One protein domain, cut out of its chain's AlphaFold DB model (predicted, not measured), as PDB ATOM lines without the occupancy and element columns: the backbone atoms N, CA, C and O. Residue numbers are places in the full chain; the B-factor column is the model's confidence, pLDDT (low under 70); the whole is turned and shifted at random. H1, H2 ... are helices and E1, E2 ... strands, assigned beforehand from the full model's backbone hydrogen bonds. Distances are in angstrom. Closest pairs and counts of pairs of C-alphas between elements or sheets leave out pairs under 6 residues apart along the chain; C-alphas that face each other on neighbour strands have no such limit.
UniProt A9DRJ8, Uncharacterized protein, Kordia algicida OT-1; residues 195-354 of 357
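Overview. This is residues 195 to 354 of the 357 residues of an uncharacterized protein of Kordia algicida OT-1 (UniProt A9DRJ8). A small sheet of three strands makes the middle of this domain, with H4 packed on one face and the short H6 on the other; H5 packs on H4 at one end. H1 lies off to one side and meets the rest through H6, H7 reaches outward at another end, and two long stretches without named elements run before and after H2. The printed part has 160 residues, with seven named helices and three named strands in the order H1 H2 H3 E1 H4 H5 E2 E3 H6 H7; the class is mixed. The sheet's order is E1 - E3 - E2, all antiparallel. The whole is compact, with a radius of gyration of the C-alphas of 16.1 A and spans of 47 by 38 by 22 A.

Arrangement. Begin at the inner strand E3, residues 323 to 330, between the edge strands E1, residues 274 to 278, and E2, residues 310 to 314. Toward E1, N 275 and O 326 are within hydrogen-bond range at 2.9 A; toward E2, with which E3 forms a hairpin, N 311 and O 329 are at 2.8 A. H4, residues 283 to 293, is on the sheet; its closest C-alphas to E1 are Cys 290 and Ala 277, 5.3 A apart. On the opposite face H6, residues 331 to 336, stands up over E2, its height over the sheet 7.5 A; with H4 this gives three layers, helices on both faces of a sheet. H5, residues 298 to 307, touches H4 at a steep tilt of 64 degrees, closest at C-alphas 298 and 291, 5.4 A. E1, H4 H5 and E2 form a split strand-helix-strand unit, two strands running the same way with E3 between them, and a right-handed crossover. H1, residues 197 to 209, touches H6 with residues 203 to 207 alone, closest at C-alphas 206 and 336, 5.6 A. H3, residues 258 to 270, is close to but not clearly touching H5: C-alphas 264 and 301 are 7.7 A apart. H2, residues 230 to 236, and H7, residues 343 to 353, only graze the sheet. Each O i to N i+4 pair is within hydrogen-bond range in H3, H4, H6 and H7, against 8 of 9 in H1, 4 of 6 in H5 and 1 of 3 in H2, where 3 of 4 O i to N i+3 pairs are.

Along the chain. Find C-alpha 197 at (8.065, -66.891, 35.369), where H1 begins its 19.1 A. E3 runs 22.2 A from C-alpha 323 at (35.270, -55.324, 25.552); H3 measures 18.0 A. H7 ends at C-alpha 353, (40.041, -71.459, 29.606).

Size, cuts and confidence. The C-alphas farthest apart, Asp 240 and Ile 354, are 49.4 A apart. The printed part has no cut; the links H1 to H2 and H2 to H3 are long. The mean pLDDT of the printed part is 72.5, and 62 residues are under 70, among them residues 210 to 254.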
ATOM      1  N   LYS A 195      15.567 -69.512  36.680       49.16
ATOM      2  CA  LYS A 195      14.630 -68.750  35.836       49.16
ATOM      3  C   LYS A 195      13.229 -69.313  36.094       49.16
ATOM      4  O   LYS A 195      12.938 -70.440  35.711       49.16
ATOM      5  N   THR A 196      12.392 -68.562  36.796       52.41
ATOM      6  CA  THR A 196      10.968 -68.875  36.963       52.41
ATOM      7  C   THR A 196      10.164 -67.729  36.356       52.41
ATOM      8  O   THR A 196      10.637 -66.590  36.409       52.41
ATOM      9  N   PRO A 197       8.962 -67.966  35.812       53.88
ATOM     10  CA  PRO A 197       8.065 -66.891  35.369       53.88
ATOM     11  C   PRO A 197       7.889 -65.778  36.425       53.88
ATOM     12  O   PRO A 197       7.878 -64.595  36.097       53.88
ATOM     13  N   ASN A 198       7.921 -66.143  37.713       58.38
ATOM     14  CA  ASN A 198       7.832 -65.218  38.850       58.38
ATOM     15  C   ASN A 198       9.030 -64.260  38.986       58.38
ATOM     16  O   ASN A 198       8.917 -63.208  39.614       58.38
ATOM     17  N   SER A 199      10.188 -64.605  38.423       63.88
ATOM     18  CA  SER A 199      11.404 -63.791  38.521       63.88
ATOM     19  C   SER A 199      11.318 -62.511  37.678       63.88
ATOM     20  O   SER A 199      11.725 -61.454  38.159       63.88
ATOM     21  N   LYS A 200      10.700 -62.573  36.489       67.06
ATOM     22  CA  LYS A 200      10.459 -61.411  35.618       67.06
ATOM     23  C   LYS A 200       9.453 -60.445  36.250       67.06
ATOM     24  O   LYS A 200       9.787 -59.284  36.465       67.06
ATOM     25  N   ALA A 201       8.293 -60.955  36.668       70.06
ATOM     26  CA  ALA A 201       7.260 -60.159  37.336       70.06
ATOM     27  C   ALA A 201       7.777 -59.471  38.617       70.06
ATOM     28  O   ALA A 201       7.428 -58.330  38.911       70.06
ATOM     29  N   LYS A 202       8.666 -60.134  39.375       72.69
ATOM     30  CA  LYS A 202       9.299 -59.548  40.567       72.69
ATOM     31  C   LYS A 202      10.230 -58.380  40.230       72.69
ATOM     32  O   LYS A 202      10.262 -57.419  40.994       72.69
ATOM     33  N   ILE A 203      10.986 -58.445  39.130       69.50
ATOM     34  CA  ILE A 203      11.793 -57.299  38.682       69.50
ATOM     35  C   ILE A 203      10.893 -56.171  38.201       69.50
ATOM     36  O   ILE A 203      11.104 -55.034  38.597       69.50
ATOM     37  N   GLU A 204       9.906 -56.473  37.358       69.56
ATOM     38  CA  GLU A 204       8.983 -55.463  36.836       69.56
ATOM     39  C   GLU A 204       8.317 -54.706  37.984       69.56
ATOM     40  O   GLU A 204       8.288 -53.477  37.974       69.56
ATOM     41  N   LYS A 205       7.884 -55.424  39.028       75.19
ATOM     42  CA  LYS A 205       7.383 -54.820  40.264       75.19
ATOM     43  C   LYS A 205       8.420 -53.898  40.918       75.19
ATOM     44  O   LYS A 205       8.107 -52.743  41.168       75.19
ATOM     45  N   LYS A 206       9.652 -54.371  41.146       72.81
ATOM     46  CA  LYS A 206      10.728 -53.562  41.752       72.81
ATOM     47  C   LYS A 206      11.096 -52.324  40.934       72.81
ATOM     48  O   LYS A 206      11.422 -51.290  41.501       72.81
ATOM     49  N   LEU A 207      11.074 -52.422  39.609       68.06
ATOM     50  CA  LEU A 207      11.376 -51.299  38.726       68.06
ATOM     51  C   LEU A 207      10.239 -50.277  38.721       68.06
ATOM     52  O   LEU A 207      10.516 -49.084  38.809       68.06
ATOM     53  N   ARG A 208       8.978 -50.729  38.740       69.44
ATOM     54  CA  ARG A 208       7.820 -49.850  38.968       69.44
ATOM     55  C   ARG A 208       7.897 -49.161  40.336       69.44
ATOM     56  O   ARG A 208       7.694 -47.956  40.404       69.44
ATOM     57  N   GLU A 209       8.262 -49.888  41.396       70.12
ATOM     58  CA  GLU A 209       8.521 -49.329  42.739       70.12
ATOM     59  C   GLU A 209       9.679 -48.317  42.737       70.12
ATOM     60  O   GLU A 209       9.654 -47.345  43.486       70.12
ATOM     61  N   ALA A 210      10.669 -48.496  41.858       64.12
ATOM     62  CA  ALA A 210      11.754 -47.542  41.632       64.12
ATOM     63  C   ALA A 210      11.365 -46.363  40.710       64.12
ATOM     64  O   ALA A 210      12.235 -45.577  40.338       64.12
ATOM     65  N   GLY A 211      10.085 -46.227  40.341       59.94
ATOM     66  CA  GLY A 211       9.565 -45.127  39.521       59.94
ATOM     67  C   GLY A 211       9.720 -45.319  38.009       59.94
ATOM     68  O   GLY A 211       9.505 -44.382  37.244       59.94
ATOM     69  N   VAL A 212      10.080 -46.519  37.550       59.84
ATOM     70  CA  VAL A 212      10.261 -46.831  36.127       59.84
ATOM     71  C   VAL A 212       8.984 -47.454  35.564       59.84
ATOM     72  O   VAL A 212       8.677 -48.614  35.834       59.84
ATOM     73  N   ASN A 213       8.235 -46.697  34.758       54.06
ATOM     74  CA  ASN A 213       7.009 -47.182  34.113       54.06
ATOM     75  C   ASN A 213       7.259 -47.532  32.635       54.06
ATOM     76  O   ASN A 213       7.075 -46.697  31.746       54.06
ATOM     77  N   ILE A 214       7.773 -48.739  32.372       53.12
ATOM     78  CA  ILE A 214       8.149 -49.184  31.018       53.12
ATOM     79  C   ILE A 214       7.930 -50.691  30.882       53.12
ATOM     80  O   ILE A 214       8.247 -51.447  31.802       53.12
ATOM     81  N   ASP A 215       7.446 -51.118  29.717       52.72
ATOM     82  CA  ASP A 215       7.570 -52.500  29.257       52.72
ATOM     83  C   ASP A 215       9.031 -52.748  28.891       52.72
ATOM     84  O   ASP A 215       9.565 -52.124  27.979       52.72
ATOM     85  N   ILE A 216       9.708 -53.608  29.645       49.34
ATOM     86  CA  ILE A 216      11.152 -53.799  29.519       49.34
ATOM     87  C   ILE A 216      11.436 -54.873  28.463       49.34
ATOM     88  O   ILE A 216      11.157 -56.053  28.717       49.34
ATOM     89  N   PRO A 217      12.036 -54.524  27.310       49.03
ATOM     90  CA  PRO A 217      12.605 -55.525  26.431       49.03
ATOM     91  C   PRO A 217      13.847 -56.123  27.099       49.03
ATOM     92  O   PRO A 217      14.574 -55.462  27.842       49.03
ATOM     93  N   THR A 218      14.085 -57.404  26.864       49.62
ATOM     94  CA  THR A 218      15.256 -58.120  27.380       49.62
ATOM     95  C   THR A 218      16.380 -58.076  26.356       49.62
ATOM     96  O   THR A 218      16.122 -58.351  25.185       49.62
ATOM     97  N   ALA A 219      17.612 -57.787  26.795       49.50
ATOM     98  CA  ALA A 219      18.757 -57.594  25.903       49.50
ATOM     99  C   ALA A 219      18.943 -58.744  24.907       49.50
ATOM    100  O   ALA A 219      19.224 -59.876  25.309       49.50
ATOM    101  N   LYS A 220      18.851 -58.459  23.598       41.00
ATOM    102  CA  LYS A 220      19.193 -59.450  22.561       41.00
ATOM    103  C   LYS A 220      20.670 -59.850  22.682       41.00
ATOM    104  O   LYS A 220      21.567 -59.005  22.653       41.00
ATOM    105  N   GLY A 221      20.929 -61.151  22.836       41.88
ATOM    106  CA  GLY A 221      22.283 -61.721  22.902       41.88
ATOM    107  C   GLY A 221      23.033 -61.510  24.226       41.88
ATOM    108  O   GLY A 221      24.129 -62.044  24.386       41.88
ATOM    109  N   GLY A 222      22.449 -60.783  25.183       43.50
ATOM    110  CA  GLY A 222      22.788 -60.874  26.604       43.50
ATOM    111  C   GLY A 222      21.857 -61.877  27.284       43.50
ATOM    112  O   GLY A 222      20.889 -62.340  26.681       43.50
ATOM    113  N   ALA A 223      22.113 -62.246  28.540       42.56
ATOM    114  CA  ALA A 223      21.100 -63.009  29.265       42.56
ATOM    115  C   ALA A 223      19.795 -62.206  29.286       42.56
ATOM    116  O   ALA A 223      19.824 -61.029  29.634       42.56
ATOM    117  N   GLU A 224      18.688 -62.868  28.933       40.94
ATOM    118  CA  GLU A 224      17.302 -62.374  28.793       40.94
ATOM    119  C   GLU A 224      16.703 -61.744  30.073       40.94
ATOM    120  O   GLU A 224      15.508 -61.823  30.332       40.94
ATOM    121  N   ILE A 225      17.532 -61.213  30.963       41.59
ATOM    122  CA  ILE A 225      17.174 -60.773  32.304       41.59
ATOM    123  C   ILE A 225      17.861 -59.465  32.713       41.59
ATOM    124  O   ILE A 225      17.551 -58.937  33.780       41.59
ATOM    125  N   ALA A 226      18.748 -58.923  31.871       46.75
ATOM    126  CA  ALA A 226      19.130 -57.517  31.931       46.75
ATOM    127  C   ALA A 226      18.139 -56.721  31.059       46.75
ATOM    128  O   ALA A 226      17.987 -57.050  29.876       46.75
ATOM    129  N   PRO A 227      17.432 -55.728  31.623       48.72
ATOM    130  CA  PRO A 227      16.634 -54.802  30.830       48.72
ATOM    131  C   PRO A 227      17.465 -54.178  29.705       48.72
ATOM    132  O   PRO A 227      18.620 -53.816  29.923       48.72
ATOM    133  N   GLU A 228      16.882 -53.991  28.527       51.53
ATOM    134  CA  GLU A 228      17.415 -53.059  27.534       51.53
ATOM    135  C   GLU A 228      17.149 -51.635  28.029       51.53
ATOM    136  O   GLU A 228      16.122 -51.028  27.732       51.53
ATOM    137  N   LEU A 229      18.067 -51.081  28.829       52.66
ATOM    138  CA  LEU A 229      17.904 -49.724  29.361       52.66
ATOM    139  C   LEU A 229      18.281 -48.669  28.296       52.66
ATOM    140  O   LEU A 229      18.338 -47.478  28.582       52.66
ATOM    141  N   ASN A 230      18.537 -49.075  27.044       51.06
ATOM    142  CA  ASN A 230      18.738 -48.141  25.932       51.06
ATOM    143  C   ASN A 230      17.400 -47.457  25.588       51.06
ATOM    144  O   ASN A 230      17.388 -46.278  25.250       51.06
ATOM    145  N   VAL A 231      16.277 -48.156  25.805       48.31
ATOM    146  CA  VAL A 231      14.902 -47.627  25.791       48.31
ATOM    147  C   VAL A 231      14.670 -46.653  26.952       48.31
ATOM    148  O   VAL A 231      13.844 -45.747  26.873       48.31
ATOM    149  N   LEU A 232      15.429 -46.819  28.037       47.06
ATOM    150  CA  LEU A 232      15.447 -45.907  29.176       47.06
ATOM    151  C   LEU A 232      16.310 -44.679  28.946       47.06
ATOM    152  O   LEU A 232      16.064 -43.699  29.635       47.06
ATOM    153  N   GLY A 233      17.257 -44.703  28.004       48.22
ATOM    154  CA  GLY A 233      18.108 -43.561  27.679       48.22
ATOM    155  C   GLY A 233      17.263 -42.304  27.520       48.22
ATOM    156  O   GLY A 233      17.380 -41.393  28.324       48.22
ATOM    157  N   ASP A 234      16.293 -42.307  26.611       47.84
ATOM    158  CA  ASP A 234      15.450 -41.128  26.398       47.84
ATOM    159  C   ASP A 234      14.617 -40.772  27.647       47.84
ATOM    160  O   ASP A 234      14.546 -39.608  28.020       47.84
ATOM    161  N   ARG A 235      14.060 -41.752  28.376       45.06
ATOM    162  CA  ARG A 235      13.184 -41.515  29.549       45.06
ATOM    163  C   ARG A 235      13.915 -41.137  30.844       45.06
ATOM    164  O   ARG A 235      13.324 -40.486  31.699       45.06
ATOM    165  N   MET A 236      15.185 -41.506  30.994       49.53
ATOM    166  CA  MET A 236      16.033 -41.141  32.135       49.53
ATOM    167  C   MET A 236      16.493 -39.681  32.075       49.53
ATOM    168  O   MET A 236      16.903 -39.139  33.098       49.53
ATOM    169  N   PHE A 237      16.411 -39.043  30.900       48.72
ATOM    170  CA  PHE A 237      16.782 -37.641  30.684       48.72
ATOM    171  C   PHE A 237      15.571 -36.687  30.601       48.72
ATOM    172  O   PHE A 237      15.759 -35.510  30.290       48.72
ATOM    173  N   LEU A 238      14.342 -37.175  30.841       38.69
ATOM    174  CA  LEU A 238      13.089 -36.498  30.456       38.69
ATOM    175  C   LEU A 238      12.230 -35.924  31.593       38.69
ATOM    176  O   LEU A 238      11.103 -35.515  31.338       38.69
ATOM    177  N   THR A 239      12.741 -35.798  32.815       39.06
ATOM    178  CA  THR A 239      12.134 -34.838  33.756       39.06
ATOM    179  C   THR A 239      13.079 -33.647  33.895       39.06
ATOM    180  O   THR A 239      14.048 -33.659  34.651       39.06
ATOM    181  N   ASP A 240      12.855 -32.651  33.033       44.12
ATOM    182  CA  ASP A 240      13.424 -31.297  33.107       44.12
ATOM    183  C   ASP A 240      14.959 -31.183  33.076       44.12
ATOM    184  O   ASP A 240      15.544 -30.296  33.694       44.12
ATOM    185  N   GLY A 241      15.646 -32.072  32.350       41.25
ATOM    186  CA  GLY A 241      17.103 -31.988  32.182       41.25
ATOM    187  C   GLY A 241      17.915 -32.418  33.408       41.25
ATOM    188  O   GLY A 241      19.118 -32.166  33.462       41.25
ATOM    189  N   LYS A 242      17.293 -33.097  34.378       46.88
ATOM    190  CA  LYS A 242      17.973 -33.595  35.576       46.88
ATOM    191  C   LYS A 242      18.551 -34.990  35.348       46.88
ATOM    192  O   LYS A 242      17.859 -35.907  34.918       46.88
ATOM    193  N   LEU A 243      19.831 -35.159  35.674       51.69
ATOM    194  CA  LEU A 243      20.467 -36.469  35.790       51.69
ATOM    195  C   LEU A 243      20.305 -36.980  37.232       51.69
ATOM    196  O   LEU A 243      20.669 -36.273  38.168       51.69
ATOM    197  N   GLY A 244      19.807 -38.206  37.424       56.84
ATOM    198  CA  GLY A 244      19.760 -38.845  38.747       56.84
ATOM    199  C   GLY A 244      18.447 -38.679  39.516       56.84
ATOM    200  O   GLY A 244      17.371 -38.653  38.932       56.84
ATOM    201  N   THR A 245      18.533 -38.588  40.850       52.28
ATOM    202  CA  THR A 245      17.400 -38.582  41.809       52.28
ATOM    203  C   THR A 245      16.445 -37.382  41.715       52.28
ATOM    204  O   THR A 245      15.544 -37.265  42.540       52.28
ATOM    205  N   GLY A 246      16.626 -36.475  40.750       46.78
ATOM    206  CA  GLY A 246      15.860 -35.226  40.651       46.78
ATOM    207  C   GLY A 246      16.315 -34.121  41.617       46.78
ATOM    208  O   GLY A 246      15.768 -33.012  41.580       46.78
ATOM    209  N   ASN A 247      17.334 -34.397  42.438       46.03
ATOM    210  CA  ASN A 247      17.952 -33.436  43.346       46.03
ATOM    211  C   ASN A 247      18.852 -32.458  42.576       46.03
ATOM    212  O   ASN A 247      19.690 -32.877  41.778       46.03
ATOM    213  N   TYR A 248      18.703 -31.159  42.850       47.59
ATOM    214  CA  TYR A 248      19.703 -30.166  42.465       47.59
ATOM    215  C   TYR A 248      20.933 -30.394  43.331       47.59
ATOM    216  O   TYR A 248      20.883 -30.218  44.545       47.59
ATOM    217  N   ILE A 249      22.023 -30.826  42.712       54.41
ATOM    218  CA  ILE A 249      23.317 -30.830  43.377       54.41
ATOM    219  C   ILE A 249      24.052 -29.615  42.866       54.41
ATOM    220  O   ILE A 249      24.235 -29.472  41.656       54.41
ATOM    221  N   ASP A 250      24.457 -28.757  43.794       57.66
ATOM    222  CA  ASP A 250      25.354 -27.663  43.484       57.66
ATOM    223  C   ASP A 250      26.734 -28.245  43.136       57.66
ATOM    224  O   ASP A 250      27.568 -28.597  43.978       57.66
ATOM    225  N   LEU A 251      26.932 -28.475  41.841       64.38
ATOM    226  CA  LEU A 251      28.187 -28.968  41.297       64.38
ATOM    227  C   LEU A 251      29.242 -27.842  41.235       64.38
ATOM    228  O   LEU A 251      30.430 -28.154  41.087       64.38
ATOM    229  N   TYR A 252      28.847 -26.570  41.409       60.09
ATOM    230  CA  TYR A 252      29.741 -25.409  41.354       60.09
ATOM    231  C   TYR A 252      30.605 -25.286  42.606       60.09
ATOM    232  O   TYR A 252      31.800 -25.025  42.477       60.09
ATOM    233  N   ASP A 253      30.067 -25.617  43.784       64.25
ATOM    234  CA  ASP A 253      30.840 -25.729  45.038       64.25
ATOM    235  C   ASP A 253      31.966 -26.772  44.950       64.25
ATOM    236  O   ASP A 253      32.908 -26.806  45.743       64.25
ATOM    237  N   ASN A 254      31.890 -27.631  43.937       68.56
ATOM    238  CA  ASN A 254      32.887 -28.635  43.637       68.56
ATOM    239  C   ASN A 254      33.738 -28.250  42.414       68.56
ATOM    240  O   ASN A 254      34.448 -29.097  41.879       68.56
ATOM    241  N   GLY A 255      33.716 -27.002  41.951       79.69
ATOM    242  CA  GLY A 255      34.544 -26.519  40.843       79.69
ATOM    243  C   GLY A 255      34.234 -27.177  39.494       79.69
ATOM    244  O   GLY A 255      35.137 -27.320  38.669       79.69
ATOM    245  N   ILE A 256      32.997 -27.640  39.283       82.19
ATOM    246  CA  ILE A 256      32.524 -28.117  37.978       82.19
ATOM    247  C   ILE A 256      31.752 -26.979  37.312       82.19
ATOM    248  O   ILE A 256      30.829 -26.421  37.892       82.19
ATOM    249  N   THR A 257      32.133 -26.644  36.087       84.19
ATOM    250  CA  THR A 257      31.513 -25.564  35.306       84.19
ATOM    251  C   THR A 257      30.292 -26.043  34.518       84.19
ATOM    252  O   THR A 257      30.196 -27.219  34.152       84.19
ATOM    253  N   ASP A 258      29.417 -25.111  34.132       78.75
ATOM    254  CA  ASP A 258      28.296 -25.386  33.220       78.75
ATOM    255  C   ASP A 258      28.733 -26.014  31.907       78.75
ATOM    256  O   ASP A 258      28.114 -26.958  31.416       78.75
ATOM    257  N   GLY A 259      29.840 -25.528  31.342       83.88
ATOM    258  CA  GLY A 259      30.401 -26.087  30.118       83.88
ATOM    259  C   GLY A 259      30.759 -27.566  30.275       83.88
ATOM    260  O   GLY A 259      30.489 -28.368  29.380       83.88
ATOM    261  N   GLN A 260      31.313 -27.957  31.427       86.12
ATOM    262  CA  GLN A 260      31.645 -29.354  31.719       86.12
ATOM    263  C   GLN A 260      30.395 -30.222  31.898       86.12
ATOM    264  O   GLN A 260      30.361 -31.332  31.364       86.12
ATOM    265  N   ILE A 261      29.371 -29.724  32.596       80.25
ATOM    266  CA  ILE A 261      28.098 -30.435  32.802       80.25
ATOM    267  C   ILE A 261      27.368 -30.621  31.471       80.25
ATOM    268  O   ILE A 261      26.979 -31.738  31.129       80.25
ATOM    269  N   ASN A 262      27.245 -29.557  30.679       79.50
ATOM    270  CA  ASN A 262      26.584 -29.605  29.379       79.50
ATOM    271  C   ASN A 262      27.310 -30.557  28.426       79.50
ATOM    272  O   ASN A 262      26.672 -31.403  27.806       79.50
ATOM    273  N   ASN A 263      28.643 -30.498  28.361       85.88
ATOM    274  CA  ASN A 263      29.432 -31.435  27.561       85.88
ATOM    275  C   ASN A 263      29.252 -32.891  28.030       85.88
ATOM    276  O   ASN A 263      29.115 -33.792  27.205       85.88
ATOM    277  N   PHE A 264      29.217 -33.129  29.346       85.00
ATOM    278  CA  PHE A 264      28.943 -34.450  29.913       85.00
ATOM    279  C   PHE A 264      27.563 -34.966  29.483       85.00
ATOM    280  O   PHE A 264      27.470 -36.063  28.934       85.00
ATOM    281  N   ILE A 265      26.506 -34.166  29.665       78.56
ATOM    282  CA  ILE A 265      25.133 -34.519  29.275       78.56
ATOM    283  C   ILE A 265      25.053 -34.809  27.775       78.56
ATOM    284  O   ILE A 265      24.468 -35.818  27.382       78.56
ATOM    285  N   GLN A 266      25.650 -33.960  26.935       83.12
ATOM    286  CA  GLN A 266      25.644 -34.142  25.481       83.12
ATOM    287  C   GLN A 266      26.316 -35.453  25.071       83.12
ATOM    288  O   GLN A 266      25.749 -36.205  24.281       83.12
ATOM    289  N   LYS A 267      27.469 -35.788  25.663       88.06
ATOM    290  CA  LYS A 267      28.147 -37.069  25.413       88.06
ATOM    291  C   LYS A 267      27.304 -38.250  25.876       88.06
ATOM    292  O   LYS A 267      27.080 -39.179  25.110       88.06
ATOM    293  N   VAL A 268      26.759 -38.204  27.088       81.75
ATOM    294  CA  VAL A 268      25.893 -39.282  27.585       81.75
ATOM    295  C   VAL A 268      24.674 -39.486  26.672       81.75
ATOM    296  O   VAL A 268      24.351 -40.631  26.353       81.75
ATOM    297  N   LYS A 269      24.043 -38.406  26.185       76.75
ATOM    298  CA  LYS A 269      22.937 -38.466  25.213       76.75
ATOM    299  C   LYS A 269      23.372 -39.049  23.869       76.75
ATOM    300  O   LYS A 269      22.696 -39.933  23.352       76.75
ATOM    301  N   GLN A 270      24.509 -38.609  23.330       84.38
ATOM    302  CA  GLN A 270      25.066 -39.112  22.070       84.38
ATOM    303  C   GLN A 270      25.274 -40.630  22.108       84.38
ATOM    304  O   GLN A 270      24.923 -41.332  21.163       84.38
ATOM    305  N   PHE A 271      25.813 -41.140  23.214       83.75
ATOM    306  CA  PHE A 271      26.034 -42.571  23.422       83.75
ATOM    307  C   PHE A 271      24.789 -43.308  23.941       83.75
ATOM    308  O   PHE A 271      24.838 -44.515  24.160       83.75
ATOM    309  N   LYS A 272      23.667 -42.608  24.166       78.88
ATOM    310  CA  LYS A 272      22.440 -43.153  24.780       78.88
ATOM    311  C   LYS A 272      22.706 -43.895  26.097       78.88
ATOM    312  O   LYS A 272      22.067 -44.898  26.405       78.88
ATOM    313  N   GLY A 273      23.695 -43.424  26.859       77.00
ATOM    314  CA  GLY A 273      24.147 -44.064  28.092       77.00
ATOM    315  C   GLY A 273      24.784 -45.448  27.912       77.00
ATOM    316  O   GLY A 273      25.032 -46.107  28.915       77.00
ATOM    317  N   GLU A 274      25.070 -45.910  26.693       85.12
ATOM    318  CA  GLU A 274      25.664 -47.222  26.422       85.12
ATOM    319  C   GLU A 274      27.048 -47.081  25.780       85.12
ATOM    320  O   GLU A 274      27.272 -46.270  24.886       85.12
ATOM    321  N   VAL A 275      28.006 -47.886  26.232       90.31
ATOM    322  CA  VAL A 275      29.361 -47.894  25.676       90.31
ATOM    323  C   VAL A 275      29.956 -49.288  25.713       90.31
ATOM    324  O   VAL A 275      29.647 -50.088  26.595       90.31
ATOM    325  N   ARG A 276      30.843 -49.593  24.762       92.44
ATOM    326  CA  ARG A 276      31.629 -50.827  24.784       92.44
ATOM    327  C   ARG A 276      33.045 -50.543  25.260       92.44
ATOM    328  O   ARG A 276      33.829 -49.930  24.544       92.44
ATOM    329  N   ALA A 277      33.372 -51.012  26.456       94.00
ATOM    330  CA  ALA A 277      34.627 -50.694  27.129       94.00
ATOM    331  C   ALA A 277      35.389 -51.957  27.534       94.00
ATOM    332  O   ALA A 277      34.801 -53.027  27.709       94.00
ATOM    333  N   ASN A 278      36.712 -51.829  27.674       93.06
ATOM    334  CA  ASN A 278      37.566 -52.928  28.111       93.06
ATOM    335  C   ASN A 278      37.216 -53.366  29.533       93.06
ATOM    336  O   ASN A 278      37.126 -52.547  30.450       93.06
ATOM    337  N   VAL A 279      37.072 -54.678  29.690       90.00
ATOM    338  CA  VAL A 279      36.762 -55.343  30.950       90.00
ATOM    339  C   VAL A 279      38.076 -55.741  31.617       90.00
ATOM    340  O   VAL A 279      38.834 -56.553  31.102       90.00
ATOM    341  N   THR A 280      38.370 -55.165  32.776       87.12
ATOM    342  CA  THR A 280      39.696 -55.229  33.412       87.12
ATOM    343  C   THR A 280      39.755 -56.121  34.641       87.12
ATOM    344  O   THR A 280      40.823 -56.241  35.236       87.12
ATOM    345  N   SER A 281      38.628 -56.723  35.027       81.00
ATOM    346  CA  SER A 281      38.365 -57.393  36.310       81.00
ATOM    347  C   SER A 281      38.260 -56.489  37.543       81.00
ATOM    348  O   SER A 281      37.992 -56.962  38.647       81.00
ATOM    349  N   VAL A 282      38.423 -55.173  37.380       83.12
ATOM    350  CA  VAL A 282      38.344 -54.215  38.483       83.12
ATOM    351  C   VAL A 282      37.377 -53.095  38.137       83.12
ATOM    352  O   VAL A 282      37.705 -52.204  37.362       83.12
ATOM    353  N   ARG A 283      36.238 -53.072  38.840       84.94
ATOM    354  CA  ARG A 283      35.133 -52.121  38.627       84.94
ATOM    355  C   ARG A 283      35.581 -50.676  38.385       84.94
ATOM    356  O   ARG A 283      35.150 -50.056  37.427       84.94
ATOM    357  N   GLY A 284      36.452 -50.130  39.238       86.88
ATOM    358  CA  GLY A 284      36.895 -48.736  39.097       86.88
ATOM    359  C   GLY A 284      37.673 -48.460  37.802       86.88
ATOM    360  O   GLY A 284      37.545 -47.380  37.228       86.88
ATOM    361  N   ALA A 285      38.453 -49.433  37.324       88.00
ATOM    362  CA  ALA A 285      39.150 -49.326  36.045       88.00
ATOM    363  C   ALA A 285      38.180 -49.521  34.867       88.00
ATOM    364  O   ALA A 285      38.272 -48.780  33.895       88.00
ATOM    365  N   ASP A 286      37.192 -50.411  34.995       90.94
ATOM    366  CA  ASP A 286      36.136 -50.581  33.985       90.94
ATOM    367  C   ASP A 286      35.336 -49.285  33.798       90.94
ATOM    368  O   ASP A 286      35.126 -48.831  32.678       90.94
ATOM    369  N   PHE A 287      34.954 -48.634  34.900       91.19
ATOM    370  CA  PHE A 287      34.203 -47.376  34.872       91.19
ATOM    371  C   PHE A 287      35.040 -46.245  34.269       91.19
ATOM    372  O   PHE A 287      34.541 -45.457  33.472       91.19
ATOM    373  N   THR A 288      36.334 -46.204  34.601       92.38
ATOM    374  CA  THR A 288      37.293 -45.278  33.981       92.38
ATOM    375  C   THR A 288      37.350 -45.488  32.469       92.38
ATOM    376  O   THR A 288      37.251 -44.517  31.725       92.38
ATOM    377  N   ASN A 289      37.443 -46.738  32.007       94.75
ATOM    378  CA  ASN A 289      37.422 -47.053  30.581       94.75
ATOM    379  C   ASN A 289      36.106 -46.616  29.919       94.75
ATOM    380  O   ASN A 289      36.146 -46.079  28.820       94.75
ATOM    381  N   CYS A 290      34.956 -46.785  30.582       94.25
ATOM    382  CA  CYS A 290      33.665 -46.332  30.054       94.25
ATOM    383  C   CYS A 290      33.644 -44.816  29.812       94.25
ATOM    384  O   CYS A 290      33.202 -44.372  28.754       94.25
ATOM    385  N   TRP A 291      34.175 -44.022  30.752       94.12
ATOM    386  CA  TRP A 291      34.293 -42.573  30.572       94.12
ATOM    387  C   TRP A 291      35.205 -42.217  29.396       94.12
ATOM    388  O   TRP A 291      34.802 -41.421  28.549       94.12
ATOM    389  N   ILE A 292      36.378 -42.855  29.293       94.31
ATOM    390  CA  ILE A 292      37.322 -42.627  28.185       94.31
ATOM    391  C   ILE A 292      36.666 -42.937  26.834       94.31
ATOM    392  O   ILE A 292      36.792 -42.147  25.903       94.31
ATOM    393  N   GLU A 293      35.946 -44.053  26.726       94.50
ATOM    394  CA  GLU A 293      35.280 -44.472  25.485       94.50
ATOM    395  C   GLU A 293      34.128 -43.530  25.090       94.50
ATOM    396  O   GLU A 293      33.898 -43.314  23.903       94.50
ATOM    397  N   MET A 294      33.460 -42.890  26.058       91.69
ATOM    398  CA  MET A 294      32.511 -41.796  25.792       91.69
ATOM    399  C   MET A 294      33.196 -40.449  25.483       91.69
ATOM    400  O   MET A 294      32.528 -39.442  25.243       91.69
ATOM    401  N   GLY A 295      34.528 -40.387  25.537       93.88
ATOM    402  CA  GLY A 295      35.304 -39.155  25.412       93.88
ATOM    403  C   GLY A 295      35.159 -38.214  26.612       93.88
ATOM    404  O   GLY A 295      35.419 -37.018  26.486       93.88
ATOM    405  N   ILE A 296      34.700 -38.707  27.761       92.06
ATOM    406  CA  ILE A 296      34.543 -37.948  29.005       92.06
ATOM    407  C   ILE A 296      35.828 -38.093  29.824       92.06
ATOM    408  O   ILE A 296      36.336 -39.199  30.006       92.06
ATOM    409  N   ASP A 297      36.345 -36.979  30.347       92.19
ATOM    410  CA  ASP A 297      37.471 -37.026  31.280       92.19
ATOM    411  C   ASP A 297      37.102 -37.893  32.503       92.19
ATOM    412  O   ASP A 297      36.092 -37.619  33.157       92.19
ATOM    413  N   PRO A 298      37.874 -38.939  32.846       92.31
ATOM    414  CA  PRO A 298      37.479 -39.848  33.916       92.31
ATOM    415  C   PRO A 298      37.429 -39.212  35.301       92.31
ATOM    416  O   PRO A 298      36.699 -39.712  36.157       92.31
ATOM    417  N   ILE A 299      38.192 -38.144  35.559       90.50
ATOM    418  CA  ILE A 299      38.134 -37.434  36.842       90.50
ATOM    419  C   ILE A 299      36.789 -36.721  36.939       90.50
ATOM    420  O   ILE A 299      36.077 -36.912  37.924       90.50
ATOM    421  N   LEU A 300      36.405 -35.981  35.896       88.94
ATOM    422  CA  LEU A 300      35.098 -35.339  35.789       88.94
ATOM    423  C   LEU A 300      33.962 -36.366  35.864       88.94
ATOM    424  O   LEU A 300      33.060 -36.213  36.684       88.94
ATOM    425  N   GLY A 301      34.033 -37.437  35.069       88.25
ATOM    426  CA  GLY A 301      33.032 -38.503  35.042       88.25
ATOM    427  C   GLY A 301      32.840 -39.135  36.418       88.25
ATOM    428  O   GLY A 301      31.723 -39.170  36.922       88.25
ATOM    429  N   ASN A 302      33.928 -39.538  37.088       86.50
ATOM    430  CA  ASN A 302      33.876 -40.103  38.441       86.50
ATOM    431  C   ASN A 302      33.437 -39.099  39.512       86.50
ATOM    432  O   ASN A 302      32.974 -39.507  40.578       86.50
ATOM    433  N   LYS A 303      33.626 -37.802  39.277       84.25
ATOM    434  CA  LYS A 303      33.145 -36.761  40.176       84.25
ATOM    435  C   LYS A 303      31.636 -36.629  40.037       84.25
ATOM    436  O   LYS A 303      30.936 -36.873  41.008       84.25
ATOM    437  N   ILE A 304      31.153 -36.375  38.822       78.75
ATOM    438  CA  ILE A 304      29.729 -36.249  38.499       78.75
ATOM    439  C   ILE A 304      28.952 -37.496  38.948       78.75
ATOM    440  O   ILE A 304      27.959 -37.356  39.653       78.75
ATOM    441  N   TYR A 305      29.436 -38.708  38.634       78.81
ATOM    442  CA  TYR A 305      28.777 -39.978  38.986       78.81
ATOM    443  C   TYR A 305      28.439 -40.110  40.482       78.81
ATOM    444  O   TYR A 305      27.383 -40.642  40.816       78.81
ATOM    445  N   LYS A 306      29.304 -39.609  41.377       75.69
ATOM    446  CA  LYS A 306      29.080 -39.668  42.834       75.69
ATOM    447  C   LYS A 306      27.931 -38.783  43.295       75.69
ATOM    448  O   LYS A 306      27.358 -39.046  44.345       75.69
ATOM    449  N   TYR A 307      27.639 -37.733  42.538       72.38
ATOM    450  CA  TYR A 307      26.593 -36.781  42.863       72.38
ATOM    451  C   TYR A 307      25.255 -37.251  42.289       72.38
ATOM    452  O   TYR A 307      24.277 -37.355  43.014       72.38
ATOM    453  N   ILE A 308      25.206 -37.639  41.017       69.56
ATOM    454  CA  ILE A 308      23.929 -37.883  40.323       69.56
ATOM    455  C   ILE A 308      23.335 -39.296  40.511       69.56
ATOM    456  O   ILE A 308      22.490 -39.702  39.725       69.56
ATOM    457  N   ASP A 309      23.736 -40.043  41.546       74.44
ATOM    458  CA  ASP A 309      23.226 -41.388  41.902       74.44
ATOM    459  C   ASP A 309      23.018 -42.338  40.702       74.44
ATOM    460  O   ASP A 309      21.971 -42.969  40.513       74.44
ATOM    461  N   ILE A 310      24.041 -42.417  39.854       77.19
ATOM    462  CA  ILE A 310      24.106 -43.359  38.737       77.19
ATOM    463  C   ILE A 310      25.203 -44.400  38.960       77.19
ATOM    464  O   ILE A 310      26.064 -44.260  39.820       77.19
ATOM    465  N   THR A 311      25.211 -45.450  38.150       83.94
ATOM    466  CA  THR A 311      26.254 -46.476  38.122       83.94
ATOM    467  C   THR A 311      26.311 -47.139  36.745       83.94
ATOM    468  O   THR A 311      25.404 -46.979  35.932       83.94
ATOM    469  N   TRP A 312      27.370 -47.905  36.480       85.94
ATOM    470  CA  TRP A 312      27.479 -48.718  35.271       85.94
ATOM    471  C   TRP A 312      27.009 -50.154  35.512       85.94
ATOM    472  O   TRP A 312      27.560 -50.882  36.342       85.94
ATOM    473  N   HIS A 313      26.031 -50.579  34.724       82.00
ATOM    474  CA  HIS A 313      25.547 -51.946  34.608       82.00
ATOM    475  C   HIS A 313      26.305 -52.673  33.487       82.00
ATOM    476  O   HIS A 313      26.484 -52.100  32.417       82.00
ATOM    477  N   HIS A 314      26.766 -53.910  33.706       83.56
ATOM    478  CA  HIS A 314      27.427 -54.681  32.637       83.56
ATOM    479  C   HIS A 314      26.430 -55.631  31.983       83.56
ATOM    480  O   HIS A 314      25.648 -56.276  32.679       83.56
ATOM    481  N   LEU A 315      26.521 -55.790  30.663       78.81
ATOM    482  CA  LEU A 315      25.659 -56.715  29.917       78.81
ATOM    483  C   LEU A 315      26.261 -58.119  29.749       78.81
ATOM    484  O   LEU A 315      25.628 -59.004  29.173       78.81
ATOM    485  N   ASP A 316      27.455 -58.341  30.302       79.81
ATOM    486  CA  ASP A 316      28.170 -59.614  30.338       79.81
ATOM    487  C   ASP A 316      28.339 -60.289  28.946       79.81
ATOM    488  O   ASP A 316      28.257 -61.510  28.810       79.81
ATOM    489  N   ASP A 317      28.623 -59.495  27.911       82.69
ATOM    490  CA  ASP A 317      28.706 -59.886  26.493       82.69
ATOM    491  C   ASP A 317      30.132 -59.732  25.913       82.69
ATOM    492  O   ASP A 317      30.359 -59.033  24.922       82.69
ATOM    493  N   LEU A 318      31.120 -60.363  26.555       89.25
ATOM    494  CA  LEU A 318      32.540 -60.185  26.227       89.25
ATOM    495  C   LEU A 318      32.827 -60.449  24.737       89.25
ATOM    496  O   LEU A 318      32.370 -61.449  24.179       89.25
ATOM    497  N   SER A 319      33.600 -59.561  24.110       91.31
ATOM    498  CA  SER A 319      34.035 -59.638  22.712       91.31
ATOM    499  C   SER A 319      35.503 -60.033  22.558       91.31
ATOM    500  O   SER A 319      36.254 -60.076  23.535       91.31
ATOM    501  N   ILE A 320      35.922 -60.273  21.311       92.38
ATOM    502  CA  ILE A 320      37.322 -60.574  20.966       92.38
ATOM    503  C   ILE A 320      38.291 -59.450  21.350       92.38
ATOM    504  O   ILE A 320      39.430 -59.727  21.698       92.38
ATOM    505  N   ASP A 321      37.826 -58.202  21.410       91.94
ATOM    506  CA  ASP A 321      38.635 -57.046  21.822       91.94
ATOM    507  C   ASP A 321      38.730 -56.894  23.349       91.94
ATOM    508  O   ASP A 321      39.169 -55.859  23.859       91.94
ATOM    509  N   LEU A 322      38.263 -57.903  24.097       91.81
ATOM    510  CA  LEU A 322      38.123 -57.888  25.556       91.81
ATOM    511  C   LEU A 322      37.229 -56.745  26.055       91.81
ATOM    512  O   LEU A 322      37.402 -56.234  27.166       91.81
ATOM    513  N   LYS A 323      36.265 -56.339  25.223       93.31
ATOM    514  CA  LYS A 323      35.270 -55.324  25.552       93.31
ATOM    515  C   LYS A 323      33.927 -55.973  25.873       93.31
ATOM    516  O   LYS A 323      33.574 -57.003  25.310       93.31
ATOM    517  N   SER A 324      33.165 -55.351  26.759       89.88
ATOM    518  CA  SER A 324      31.755 -55.672  27.003       89.88
ATOM    519  C   SER A 324      30.954 -54.382  26.938       89.88
ATOM    520  O   SER A 324      31.521 -53.290  27.029       89.88
ATOM    521  N   ARG A 325      29.651 -54.493  26.707       88.62
ATOM    522  CA  ARG A 325      28.724 -53.376  26.806       88.62
ATOM    523  C   ARG A 325      28.468 -53.037  28.269       88.62
ATOM    524  O   ARG A 325      28.207 -53.907  29.104       88.62
ATOM    525  N   PHE A 326      28.519 -51.744  28.531       87.00
ATOM    526  CA  PHE A 326      28.197 -51.111  29.790       87.00
ATOM    527  C   PHE A 326      27.094 -50.108  29.550       87.00
ATOM    528  O   PHE A 326      27.068 -49.425  28.527       87.00
ATOM    529  N   GLN A 327      26.220 -50.000  30.532       83.44
ATOM    530  CA  GLN A 327      25.095 -49.103  30.485       83.44
ATOM    531  C   GLN A 327      25.055 -48.244  31.735       83.44
ATOM    532  O   GLN A 327      25.151 -48.757  32.848       83.44
ATOM    533  N   LEU A 328      24.934 -46.938  31.549       81.00
ATOM    534  CA  LEU A 328      24.805 -45.966  32.615       81.00
ATOM    535  C   LEU A 328      23.352 -45.928  33.080       81.00
ATOM    536  O   LEU A 328      22.439 -45.743  32.280       81.00
ATOM    537  N   VAL A 329      23.138 -46.153  34.371       76.19
ATOM    538  CA  VAL A 329      21.808 -46.388  34.946       76.19
ATOM    539  C   VAL A 329      21.701 -45.697  36.294       76.19
ATOM    540  O   VAL A 329      22.710 -45.513  36.964       76.19
ATOM    541  N   VAL A 330      20.492 -45.361  36.742       74.62
ATOM    542  CA  VAL A 330      20.279 -44.905  38.126       74.62
ATOM    543  C   VAL A 330      20.581 -46.060  39.083       74.62
ATOM    544  O   VAL A 330      20.209 -47.204  38.809       74.62
ATOM    545  N   THR A 331      21.236 -45.787  40.212       77.94
ATOM    546  CA  THR A 331      21.650 -46.826  41.171       77.94
ATOM    547  C   THR A 331      20.470 -47.670  41.645       77.94
ATOM    548  O   THR A 331      20.548 -48.895  41.617       77.94
ATOM    549  N   LYS A 332      19.328 -47.047  41.966       73.12
ATOM    550  CA  LYS A 332      18.097 -47.773  42.342       73.12
ATOM    551  C   LYS A 332      17.618 -48.745  41.260       73.12
ATOM    552  O   LYS A 332      17.158 -49.839  41.575       73.12
ATOM    553  N   ILE A 333      17.759 -48.375  39.984       72.25
ATOM    554  CA  ILE A 333      17.449 -49.259  38.851       72.25
ATOM    555  C   ILE A 333      18.446 -50.419  38.828       72.25
ATOM    556  O   ILE A 333      18.030 -51.569  38.747       72.25
ATOM    557  N   HIS A 334      19.747 -50.150  38.967       76.69
ATOM    558  CA  HIS A 334      20.777 -51.192  39.046       76.69
ATOM    559  C   HIS A 334      20.542 -52.187  40.196       76.69
ATOM    560  O   HIS A 334      20.789 -53.379  40.052       76.69
ATOM    561  N   GLU A 335      20.081 -51.713  41.351       76.00
ATOM    562  CA  GLU A 335      19.763 -52.553  42.512       76.00
ATOM    563  C   GLU A 335      18.464 -53.353  42.334       76.00
ATOM    564  O   GLU A 335      18.300 -54.435  42.910       76.00
ATOM    565  N   ALA A 336      17.540 -52.835  41.523       69.19
ATOM    566  CA  ALA A 336      16.311 -53.518  41.147       69.19
ATOM    567  C   ALA A 336      16.528 -54.591  40.062       69.19
ATOM    568  O   ALA A 336      15.744 -55.545  40.003       69.19
ATOM    569  N   THR A 337      17.577 -54.478  39.236       67.25
ATOM    570  CA  THR A 337      17.933 -55.484  38.222       67.25
ATOM    571  C   THR A 337      18.694 -56.673  38.815       67.25
ATOM    572  O   THR A 337      19.179 -56.654  39.948       67.25
ATOM    573  N   PHE A 338      18.748 -57.788  38.077       63.28
ATOM    574  CA  PHE A 338      19.409 -58.987  38.584       63.28
ATOM    575  C   PHE A 338      20.918 -58.809  38.730       63.28
ATOM    576  O   PHE A 338      21.595 -58.223  37.887       63.28
ATOM    577  N   ALA A 339      21.454 -59.443  39.774       62.41
ATOM    578  CA  ALA A 339      22.887 -59.587  39.955       62.41
ATOM    579  C   ALA A 339      23.484 -60.371  38.778       62.41
ATOM    580  O   ALA A 339      23.328 -61.590  38.673       62.41
ATOM    581  N   HIS A 340      24.197 -59.667  37.910       64.44
ATOM    582  CA  HIS A 340      24.967 -60.264  36.834       64.44
ATOM    583  C   HIS A 340      26.367 -60.663  37.335       64.44
ATOM    584  O   HIS A 340      26.719 -60.531  38.516       64.44
ATOM    585  N   MET A 341      27.136 -61.304  36.463       68.50
ATOM    586  CA  MET A 341      28.410 -61.918  36.805       68.50
ATOM    587  C   MET A 341      29.485 -60.850  37.052       68.50
ATOM    588  O   MET A 341      30.270 -60.986  37.996       68.50
ATOM    589  N   GLY A 342      29.428 -59.770  36.266       72.06
ATOM    590  CA  GLY A 342      30.321 -58.623  36.345       72.06
ATOM    591  C   GLY A 342      31.668 -58.884  35.673       72.06
ATOM    592  O   GLY A 342      32.055 -60.031  35.429       72.06
ATOM    593  N   SER A 343      32.401 -57.800  35.424       71.81
ATOM    594  CA  SER A 343      33.677 -57.784  34.703       71.81
ATOM    595  C   SER A 343      34.710 -58.807  35.177       71.81
ATOM    596  O   SER A 343      35.329 -59.502  34.370       71.81
ATOM    597  N   ASP A 344      34.894 -58.909  36.494       79.19
ATOM    598  CA  ASP A 344      35.862 -59.804  37.137       79.19
ATOM    599  C   ASP A 344      35.686 -61.253  36.708       79.19
ATOM    600  O   ASP A 344      36.629 -61.909  36.274       79.19
ATOM    601  N   LYS A 345      34.454 -61.743  36.758       80.12
ATOM    602  CA  LYS A 345      34.180 -63.140  36.458       80.12
ATOM    603  C   LYS A 345      34.269 -63.454  34.968       80.12
ATOM    604  O   LYS A 345      34.680 -64.560  34.637       80.12
ATOM    605  N   GLN A 346      33.941 -62.511  34.080       82.06
ATOM    606  CA  GLN A 346      34.086 -62.731  32.636       82.06
ATOM    607  C   GLN A 346      35.552 -62.933  32.249       82.06
ATOM    608  O   GLN A 346      35.894 -63.905  31.578       82.06
ATOM    609  N   ILE A 347      36.424 -62.041  32.727       88.88
ATOM    610  CA  ILE A 347      37.860 -62.137  32.467       88.88
ATOM    611  C   ILE A 347      38.450 -63.371  33.144       88.88
ATOM    612  O   ILE A 347      39.206 -64.095  32.505       88.88
ATOM    613  N   ARG A 348      38.068 -63.684  34.389       87.50
ATOM    614  CA  ARG A 348      38.523 -64.921  35.048       87.50
ATOM    615  C   ARG A 348      38.128 -66.171  34.278       87.50
ATOM    616  O   ARG A 348      38.970 -67.039  34.097       87.50
ATOM    617  N   GLN A 349      36.898 -66.238  33.770       88.44
ATOM    618  CA  GLN A 349      36.452 -67.389  32.993       88.44
ATOM    619  C   GLN A 349      37.283 -67.568  31.717       88.44
ATOM    620  O   GLN A 349      37.662 -68.693  31.395       88.44
ATOM    621  N   LEU A 350      37.609 -66.471  31.023       91.06
ATOM    622  CA  LEU A 350      38.510 -66.502  29.870       91.06
ATOM    623  C   LEU A 350      39.916 -66.974  30.273       91.06
ATOM    624  O   LEU A 350      40.483 -67.856  29.631       91.06
ATOM    625  N   LEU A 351      40.471 -66.420  31.353       90.62
ATOM    626  CA  LEU A 351      41.795 -66.781  31.866       90.62
ATOM    627  C   LEU A 351      41.884 -68.256  32.277       90.62
ATOM    628  O   LEU A 351      42.924 -68.877  32.078       90.62
ATOM    629  N   GLU A 352      40.823 -68.830  32.843       89.06
ATOM    630  CA  GLU A 352      40.749 -70.254  33.195       89.06
ATOM    631  C   GLU A 352      40.746 -71.157  31.958       89.06
ATOM    632  O   GLU A 352      41.334 -72.233  31.991       89.06
ATOM    633  N   ILE A 353      40.118 -70.712  30.867       89.62
ATOM    634  CA  ILE A 353      40.041 -71.459  29.606       89.62
ATOM    635  C   ILE A 353      41.365 -71.406  28.829       89.62
ATOM    636  O   ILE A 353      41.662 -72.335  28.080       89.62
ATOM    637  N   ILE A 354      42.145 -70.330  28.972       90.38
ATOM    638  CA  ILE A 354      43.446 -70.192  28.309       90.38
ATOM    639  C   ILE A 354      44.486 -71.067  29.016       90.38
ATOM    640  O   ILE A 354      44.885 -70.801  30.158       90.38
TER     641      ILE A 354